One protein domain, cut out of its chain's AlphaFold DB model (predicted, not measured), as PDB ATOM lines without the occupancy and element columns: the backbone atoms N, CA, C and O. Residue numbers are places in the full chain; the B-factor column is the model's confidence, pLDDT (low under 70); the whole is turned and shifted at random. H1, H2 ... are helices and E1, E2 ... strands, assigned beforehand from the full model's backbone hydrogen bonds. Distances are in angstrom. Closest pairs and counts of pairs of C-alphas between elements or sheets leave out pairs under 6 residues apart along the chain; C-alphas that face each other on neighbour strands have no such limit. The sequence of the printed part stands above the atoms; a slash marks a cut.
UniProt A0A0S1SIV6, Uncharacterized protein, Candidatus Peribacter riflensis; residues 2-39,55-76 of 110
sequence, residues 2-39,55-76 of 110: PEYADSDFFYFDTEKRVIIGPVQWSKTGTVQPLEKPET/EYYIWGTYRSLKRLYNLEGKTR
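Overview. This is residues 2 to 39 and 55 to 76 of the 110 residues of an uncharacterized protein of Candidatus Peribacter riflensis (UniProt A0A0S1SIV6). With little regular structure, this is a small sheet of three strands with one short helix, H1, on it, and a long loop, residues 23 to 39. Sixty residues are printed, with E1, E2, E3 and H1 in chain order, 22 residues in named elements, class mixed; the antiparallel sheet runs E2 E1 E3. It is only just compact, close to loose, with radius of gyration of the C-alphas 12.1 A and spans 38 by 30 by 19 A.

Arrangement. Look first at E1, residues 9 to 13, the inner strand. It forms an antiparallel hairpin with E2, residues 18 to 22; find N 11 and O 21, 2.8 A apart, within hydrogen-bond range. E3, residues 58 to 61, is its other antiparallel neighbour, with N 12 and O 58 at 2.8 A. H1, residues 62 to 69, every O i to N i+4 pair within range, is on the sheet; its closest C-alphas to E1 are Tyr 62 and Phe 9, 6.2 A.

Along the chain. Find C-alpha 9 at (34.394, -37.027, -44.878), where E1 begins its 13.4 A; E2 spans 12.3 A. H1 ends at C-alpha 69, (34.631, -46.267, -33.056).

Size, cuts and confidence. Residues 40 to 54 are cut out, C-alphas 39 and 55 lying 11.0 A apart. Confidence is under 70 at residues 2, 38 to 39 and 72 to 76.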
ATOM      1  N   PRO A   2      22.607 -33.873 -36.378       55.84
ATOM      2  CA  PRO A   2      22.909 -33.490 -37.757       55.84
ATOM      3  C   PRO A   2      22.867 -34.718 -38.682       55.84
ATOM      4  O   PRO A   2      23.446 -35.756 -38.358       55.84
ATOM      5  N   GLU A   3      22.132 -34.609 -39.787       70.75
ATOM      6  CA  GLU A   3      21.965 -35.673 -40.782       70.75
ATOM      7  C   GLU A   3      23.205 -35.724 -41.682       70.75
ATOM      8  O   GLU A   3      23.245 -35.128 -42.754       70.75
ATOM      9  N   TYR A   4      24.265 -36.377 -41.211       76.94
ATOM     10  CA  TYR A   4      25.460 -36.607 -42.021       76.94
ATOM     11  C   TYR A   4      25.228 -37.766 -42.990       76.94
ATOM     12  O   TYR A   4      24.753 -38.826 -42.572       76.94
ATOM     13  N   ALA A   5      25.603 -37.607 -44.263       80.75
ATOM     14  CA  ALA A   5      25.571 -38.731 -45.184       80.75
ATOM     15  C   ALA A   5      26.752 -39.672 -44.904       80.75
ATOM     16  O   ALA A   5      27.855 -39.256 -44.544       80.75
ATOM     17  N   ASP A   6      26.547 -40.970 -45.122       81.62
ATOM     18  CA  ASP A   6      27.578 -41.997 -44.926       81.62
ATOM     19  C   ASP A   6      28.849 -41.767 -45.764       81.62
ATOM     20  O   ASP A   6      29.925 -42.253 -45.401       81.62
ATOM     21  N   SER A   7      28.717 -41.039 -46.876       84.31
ATOM     22  CA  SER A   7      29.790 -40.723 -47.825       84.31
ATOM     23  C   SER A   7      30.579 -39.458 -47.469       84.31
ATOM     24  O   SER A   7      31.622 -39.218 -48.076       84.31
ATOM     25  N   ASP A   8      30.114 -38.657 -46.508       86.19
ATOM     26  CA  ASP A   8      30.789 -37.420 -46.116       86.19
ATOM     27  C   ASP A   8      32.051 -37.701 -45.294       86.19
ATOM     28  O   ASP A   8      32.078 -38.589 -44.435       86.19
ATOM     29  N   PHE A   9      33.103 -36.920 -45.553       89.31
ATOM     30  CA  PHE A   9      34.394 -37.027 -44.878       89.31
ATOM     31  C   PHE A   9      34.509 -36.026 -43.731       89.31
ATOM     32  O   PHE A   9      34.363 -34.818 -43.931       89.31
ATOM     33  N   PHE A  10      34.880 -36.519 -42.549       90.00
ATOM     34  CA  PHE A  10      35.045 -35.703 -41.348       90.00
ATOM     35  C   PHE A  10      36.372 -35.967 -40.637       90.00
ATOM     36  O   PHE A  10      36.907 -37.077 -40.687       90.00
ATOM     37  N   TYR A  11      36.872 -34.950 -39.935       90.44
ATOM     38  CA  TYR A  11      37.895 -35.107 -38.908       90.44
ATOM     39  C   TYR A  11      37.278 -35.677 -37.634       90.44
ATOM     40  O   TYR A  11      36.187 -35.276 -37.213       90.44
ATOM     41  N   PHE A  12      38.006 -36.581 -36.993       87.19
ATOM     42  CA  PHE A  12      37.550 -37.294 -35.816       87.19
ATOM     43  C   PHE A  12      38.596 -37.285 -34.706       87.19
ATOM     44  O   PHE A  12      39.783 -37.558 -34.921       87.19
ATOM     45  N   ASP A  13      38.125 -36.993 -33.498       86.00
ATOM     46  CA  ASP A  13      38.909 -37.076 -32.278       86.00
ATOM     47  C   ASP A  13      38.758 -38.457 -31.649       86.00
ATOM     48  O   ASP A  13      37.703 -38.817 -31.130       86.00
ATOM     49  N   THR A  14      39.838 -39.229 -31.676       80.06
ATOM     50  CA  THR A  14      39.909 -40.566 -31.085       80.06
ATOM     51  C   THR A  14      39.778 -40.574 -29.567       80.06
ATOM     52  O   THR A  14      39.299 -41.563 -29.014       80.06
ATOM     53  N   GLU A  15      40.211 -39.509 -28.895       78.56
ATOM     54  CA  GLU A  15      40.212 -39.434 -27.432       78.56
ATOM     55  C   GLU A  15      38.823 -39.076 -26.920       78.56
ATOM     56  O   GLU A  15      38.276 -39.752 -26.051       78.56
ATOM     57  N   LYS A  16      38.213 -38.056 -27.528       79.69
ATOM     58  CA  LYS A  16      36.861 -37.609 -27.171       79.69
ATOM     59  C   LYS A  16      35.769 -38.455 -27.819       79.69
ATOM     60  O   LYS A  16      34.628 -38.401 -27.377       79.69
ATOM     61  N   ARG A  17      36.112 -39.239 -28.848       78.94
ATOM     62  CA  ARG A  17      35.186 -39.985 -29.720       78.94
ATOM     63  C   ARG A  17      34.120 -39.086 -30.347       78.94
ATOM     64  O   ARG A  17      32.949 -39.448 -30.416       78.94
ATOM     65  N   VAL A  18      34.532 -37.901 -30.791       82.50
ATOM     66  CA  VAL A  18      33.641 -36.872 -31.342       82.50
ATOM     67  C   VAL A  18      34.097 -36.476 -32.740       82.50
ATOM     68  O   VAL A  18      35.291 -36.406 -33.037       82.50
ATOM     69  N   ILE A  19      33.120 -36.211 -33.603       85.56
ATOM     70  CA  ILE A  19      33.340 -35.629 -34.924       85.56
ATOM     71  C   ILE A  19      33.626 -34.138 -34.754       85.56
ATOM     72  O   ILE A  19      32.815 -33.411 -34.188       85.56
ATOM     73  N   ILE A  20      34.782 -33.694 -35.245       86.44
ATOM     74  CA  ILE A  20      35.227 -32.300 -35.136       86.44
ATOM     75  C   ILE A  20      34.562 -31.439 -36.216       86.44
ATOM     76  O   ILE A  20      34.067 -30.353 -35.927       86.44
ATOM     77  N   GLY A  21      34.555 -31.911 -37.467       86.12
ATOM     78  CA  GLY A  21      34.043 -31.145 -38.604       86.12
ATOM     79  C   GLY A  21      34.428 -31.738 -39.963       86.12
ATOM     80  O   GLY A  21      35.149 -32.737 -40.005       86.12
ATOM     81  N   PRO A  22      33.928 -31.165 -41.072       88.12
ATOM     82  CA  PRO A  22      34.174 -31.670 -42.421       88.12
ATOM     83  C   PRO A  22      35.643 -31.529 -42.823       88.12
ATOM     84  O   PRO A  22      36.329 -30.578 -42.434       88.12
ATOM     85  N   VAL A  23      36.118 -32.480 -43.624       90.56
ATOM     86  CA  VAL A  23      37.495 -32.490 -44.121       90.56
ATOM     87  C   VAL A  23      37.743 -31.345 -45.098       90.56
ATOM     88  O   VAL A  23      36.962 -31.120 -46.021       90.56
ATOM     89  N   GLN A  24      38.869 -30.657 -44.920       88.00
ATOM     90  CA  GLN A  24      39.344 -29.650 -45.860       88.00
ATOM     91  C   GLN A  24      40.219 -30.310 -46.926       88.00
ATOM     92  O   GLN A  24      41.246 -30.933 -46.635       88.00
ATOM     93  N   TRP A  25      39.803 -30.165 -48.180       86.25
ATOM     94  CA  TRP A  25      40.518 -30.692 -49.333       86.25
ATOM     95  C   TRP A  25      41.399 -29.606 -49.941       86.25
ATOM     96  O   TRP A  25      40.959 -28.487 -50.203       86.25
ATOM     97  N   SER A  26      42.660 -29.940 -50.194       88.19
ATOM     98  CA  SER A  26      43.555 -29.078 -50.963       88.19
ATOM     99  C   SER A  26      43.132 -29.059 -52.432       88.19
ATOM    100  O   SER A  26      42.544 -30.017 -52.931       88.19
ATOM    101  N   LYS A  27      43.533 -28.017 -53.171       83.75
ATOM    102  CA  LYS A  27      43.301 -27.910 -54.628       83.75
ATOM    103  C   LYS A  27      43.851 -29.102 -55.428       83.75
ATOM    104  O   LYS A  27      43.355 -29.398 -56.505       83.75
ATOM    105  N   THR A  28      44.844 -29.797 -54.879       83.44
ATOM    106  CA  THR A  28      45.477 -30.999 -55.444       83.44
ATOM    107  C   THR A  28      44.728 -32.301 -55.108       83.44
ATOM    108  O   THR A  28      45.201 -33.381 -55.437       83.44
ATOM    109  N   GLY A  29      43.591 -32.235 -54.406       80.12
ATOM    110  CA  GLY A  29      42.819 -33.414 -53.990       80.12
ATOM    111  C   GLY A  29      43.387 -34.152 -52.771       80.12
ATOM    112  O   GLY A  29      42.896 -35.217 -52.410       80.12
ATOM    113  N   THR A  30      44.410 -33.605 -52.111       84.06
ATOM    114  CA  THR A  30      44.952 -34.155 -50.859       84.06
ATOM    115  C   THR A  30      44.243 -33.548 -49.653       84.06
ATOM    116  O   THR A  30      44.060 -32.330 -49.583       84.06
ATOM    117  N   VAL A  31      43.887 -34.381 -48.678       85.62
ATOM    118  CA  VAL A  31      43.323 -33.929 -47.402       85.62
ATOM    119  C   VAL A  31      44.342 -33.106 -46.626       85.62
ATOM    120  O   VAL A  31      45.488 -33.524 -46.454       85.62
ATOM    121  N   GLN A  32      43.920 -31.944 -46.134       84.88
ATOM    122  CA  GLN A  32      44.728 -31.151 -45.217       84.88
ATOM    123  C   GLN A  32      44.685 -31.791 -43.824       84.88
ATOM    124  O   GLN A  32      43.598 -32.010 -43.292       84.88
ATOM    125  N   PRO A  33      45.823 -32.140 -43.211       82.88
ATOM    126  CA  PRO A  33      45.815 -32.701 -41.868       82.88
ATOM    127  C   PRO A  33      45.485 -31.598 -40.850       82.88
ATOM    128  O   PRO A  33      46.117 -30.545 -40.847       82.88
ATOM    129  N   LEU A  34      44.492 -31.837 -39.990       83.19
ATOM    130  CA  LEU A  34      44.116 -30.902 -38.928       83.19
ATOM    131  C   LEU A  34      44.921 -31.225 -37.663       83.19
ATOM    132  O   LEU A  34      44.801 -32.325 -37.119       83.19
ATOM    133  N   GLU A  35      45.764 -30.290 -37.222       82.75
ATOM    134  CA  GLU A  35      46.565 -30.433 -35.997       82.75
ATOM    135  C   GLU A  35      45.651 -30.466 -34.764       82.75
ATOM    136  O   GLU A  35      44.736 -29.647 -34.628       82.75
ATOM    137  N   LYS A  36      45.893 -31.422 -33.860       77.69
ATOM    138  CA  LYS A  36      45.230 -31.449 -32.557       77.69
ATOM    139  C   LYS A  36      45.845 -30.364 -31.669       77.69
ATOM    140  O   LYS A  36      47.072 -30.294 -31.578       77.69
ATOM    141  N   PRO A  37      45.035 -29.534 -30.989       72.94
ATOM    142  CA  PRO A  37      45.562 -28.652 -29.964       72.94
ATOM    143  C   PRO A  37      46.138 -29.512 -28.834       72.94
ATOM    144  O   PRO A  37      45.430 -30.348 -28.274       72.94
ATOM    145  N   GLU A  38      47.415 -29.310 -28.500       63.81
ATOM    146  CA  GLU A  38      48.013 -29.921 -27.312       63.81
ATOM    147  C   GLU A  38      47.234 -29.430 -26.086       63.81
ATOM    148  O   GLU A  38      47.284 -28.250 -25.738       63.81
ATOM    149  N   THR A  39      46.480 -30.312 -25.434       58.62
ATOM    150  CA  THR A  39      45.832 -30.003 -24.158       58.62
ATOM    151  C   THR A  39      46.925 -29.709 -23.123       58.62
ATOM    152  O   THR A  39      47.749 -30.581 -22.839       58.62
ATOM    153  N   GLU A  55      50.417 -34.253 -33.076       79.31
ATOM    154  CA  GLU A  55      49.287 -35.155 -33.234       79.31
ATOM    155  C   GLU A  55      48.269 -34.511 -34.167       79.31
ATOM    156  O   GLU A  55      47.983 -33.319 -34.076       79.31
ATOM    157  N   TYR A  56      47.727 -35.304 -35.083       84.88
ATOM    158  CA  TYR A  56      46.727 -34.856 -36.043       84.88
ATOM    159  C   TYR A  56      45.432 -35.617 -35.807       84.88
ATOM    160  O   TYR A  56      45.439 -36.771 -35.364       84.88
ATOM    161  N   TYR A  57      44.307 -34.973 -36.101       86.75
ATOM    162  CA  TYR A  57      43.031 -35.666 -36.153       86.75
ATOM    163  C   TYR A  57      43.050 -36.680 -37.292       86.75
ATOM    164  O   TYR A  57      43.528 -36.403 -38.396       86.75
ATOM    165  N   ILE A  58      42.503 -37.860 -37.021       89.19
ATOM    166  CA  ILE A  58      42.242 -38.815 -38.089       89.19
ATOM    167  C   ILE A  58      41.059 -38.313 -38.912       89.19
ATOM    168  O   ILE A  58      40.242 -37.521 -38.434       89.19
ATOM    169  N   TRP A  59      40.950 -38.779 -40.146       90.81
ATOM    170  CA  TRP A  59      39.857 -38.403 -41.024       90.81
ATOM    171  C   TRP A  59      39.350 -39.615 -41.793       90.81
ATOM    172  O   TRP A  59      40.075 -40.587 -42.010       90.81
ATOM    173  N   GLY A  60      38.085 -39.568 -42.186       88.56
ATOM    174  CA  GLY A  60      37.459 -40.644 -42.937       88.56
ATOM    175  C   GLY A  60      35.979 -40.391 -43.149       88.56
ATOM    176  O   GLY A  60      35.435 -39.386 -42.691       88.56
ATOM    177  N   THR A  61      35.329 -41.314 -43.849       89.69
ATOM    178  CA  THR A  61      33.885 -41.240 -44.055       89.69
ATOM    179  C   THR A  61      33.129 -41.475 -42.754       89.69
ATOM    180  O   THR A  61      33.560 -42.281 -41.918       89.69
ATOM    181  N   TYR A  62      31.969 -40.833 -42.602       86.56
ATOM    182  CA  TYR A  62      31.094 -41.022 -41.443       86.56
ATOM    183  C   TYR A  62      30.804 -42.507 -41.186       86.56
ATOM    184  O   TYR A  62      30.969 -42.993 -40.065       86.56
ATOM    185  N   ARG A  63      30.518 -43.270 -42.250       85.62
ATOM    186  CA  ARG A  63      30.301 -44.722 -42.185       85.62
ATOM    187  C   ARG A  63      31.473 -45.484 -41.564       85.62
ATOM    188  O   ARG A  63      31.270 -46.400 -40.766       85.62
ATOM    189  N   SER A  64      32.701 -45.128 -41.944       85.44
ATOM    190  CA  SER A  64      33.916 -45.790 -41.455       85.44
ATOM    191  C   SER A  64      34.182 -45.437 -40.000       85.44
ATOM    192  O   SER A  64      34.428 -46.329 -39.195       85.44
ATOM    193  N   LEU A  65      34.064 -44.156 -39.644       85.06
ATOM    194  CA  LEU A  65      34.262 -43.672 -38.277       85.06
ATOM    195  C   LEU A  65      33.230 -44.274 -37.316       85.06
ATOM    196  O   LEU A  65      33.593 -44.788 -36.259       85.06
ATOM    197  N   LYS A  66      31.960 -44.322 -37.729       82.81
ATOM    198  CA  LYS A  66      30.873 -44.983 -36.998       82.81
ATOM    199  C   LYS A  66      31.162 -46.461 -36.748       82.81
ATOM    200  O   LYS A  66      30.936 -46.939 -35.638       82.81
ATOM    201  N   ARG A  67      31.679 -47.177 -37.754       81.31
ATOM    202  CA  ARG A  67      32.020 -48.607 -37.655       81.31
ATOM    203  C   ARG A  67      33.258 -48.866 -36.794       81.31
ATOM    204  O   ARG A  67      33.264 -49.836 -36.049       81.31
ATOM    205  N   LEU A  68      34.298 -48.043 -36.917       81.62
ATOM    206  CA  LEU A  68      35.570 -48.247 -36.219       81.62
ATOM    207  C   LEU A  68      35.465 -47.890 -34.729       81.62
ATOM    208  O   LEU A  68      36.021 -48.590 -33.888       81.62
ATOM    209  N   TYR A  69      34.726 -46.823 -34.410       77.69
ATOM    210  CA  TYR A  69      34.631 -46.267 -33.056       77.69
ATOM    211  C   TYR A  69      33.286 -46.523 -32.363       77.69
ATOM    212  O   TYR A  69      33.085 -46.045 -31.249       77.69
ATOM    213  N   ASN A  70      32.387 -47.296 -32.982       76.06
ATOM    214  CA  ASN A  70      31.071 -47.671 -32.442       76.06
ATOM    215  C   ASN A  70      30.245 -46.465 -31.949       76.06
ATOM    216  O   ASN A  70      29.624 -46.517 -30.889       76.06
ATOM    217  N   LEU A  71      30.231 -45.375 -32.725       70.69
ATOM    218  CA  LEU A  71      29.625 -44.089 -32.338       70.69
ATOM    219  C   LEU A  71      28.117 -44.154 -32.059       70.69
ATOM    220  O   LEU A  71      27.600 -43.342 -31.303       70.69
ATOM    221  N   GLU A  72      27.418 -45.136 -32.627       62.44
ATOM    222  CA  GLU A  72      25.973 -45.334 -32.437       62.44
ATOM    223  C   GLU A  72      25.637 -46.467 -31.459       62.44
ATOM    224  O   GLU A  72      24.562 -47.056 -31.531       62.44
ATOM    225  N   GLY A  73      26.553 -46.818 -30.549       54.75
ATOM    226  CA  GLY A  73      26.243 -47.761 -29.469       54.75
ATOM    227  C   GLY A  73      25.956 -49.192 -29.933       54.75
ATOM    228  O   GLY A  73      25.430 -49.988 -29.161       54.75
ATOM    229  N   LYS A  74      26.319 -49.557 -31.172       50.16
ATOM    230  CA  LYS A  74      26.323 -50.959 -31.592       50.16
ATOM    231  C   LYS A  74      27.466 -51.658 -30.871       50.16
ATOM    232  O   LYS A  74      28.616 -51.599 -31.299       50.16
ATOM    233  N   THR A  75      27.103 -52.232 -29.726       45.59
ATOM    234  CA  THR A  75      27.725 -53.356 -29.035       45.59
ATOM    235  C   THR A  75      28.736 -54.051 -29.926       45.59
ATOM    236  O   THR A  75      28.392 -54.472 -31.035       45.59
ATOM    237  N   ARG A  76      29.980 -54.108 -29.419       45.94
ATOM    238  CA  ARG A  76      31.052 -55.036 -29.794       45.94
ATOM    239  C   ARG A  76      30.463 -56.124 -30.668       45.94
ATOM    240  O   ARG A  76      29.700 -56.911 -30.127       45.94
TER     241      ARG A  76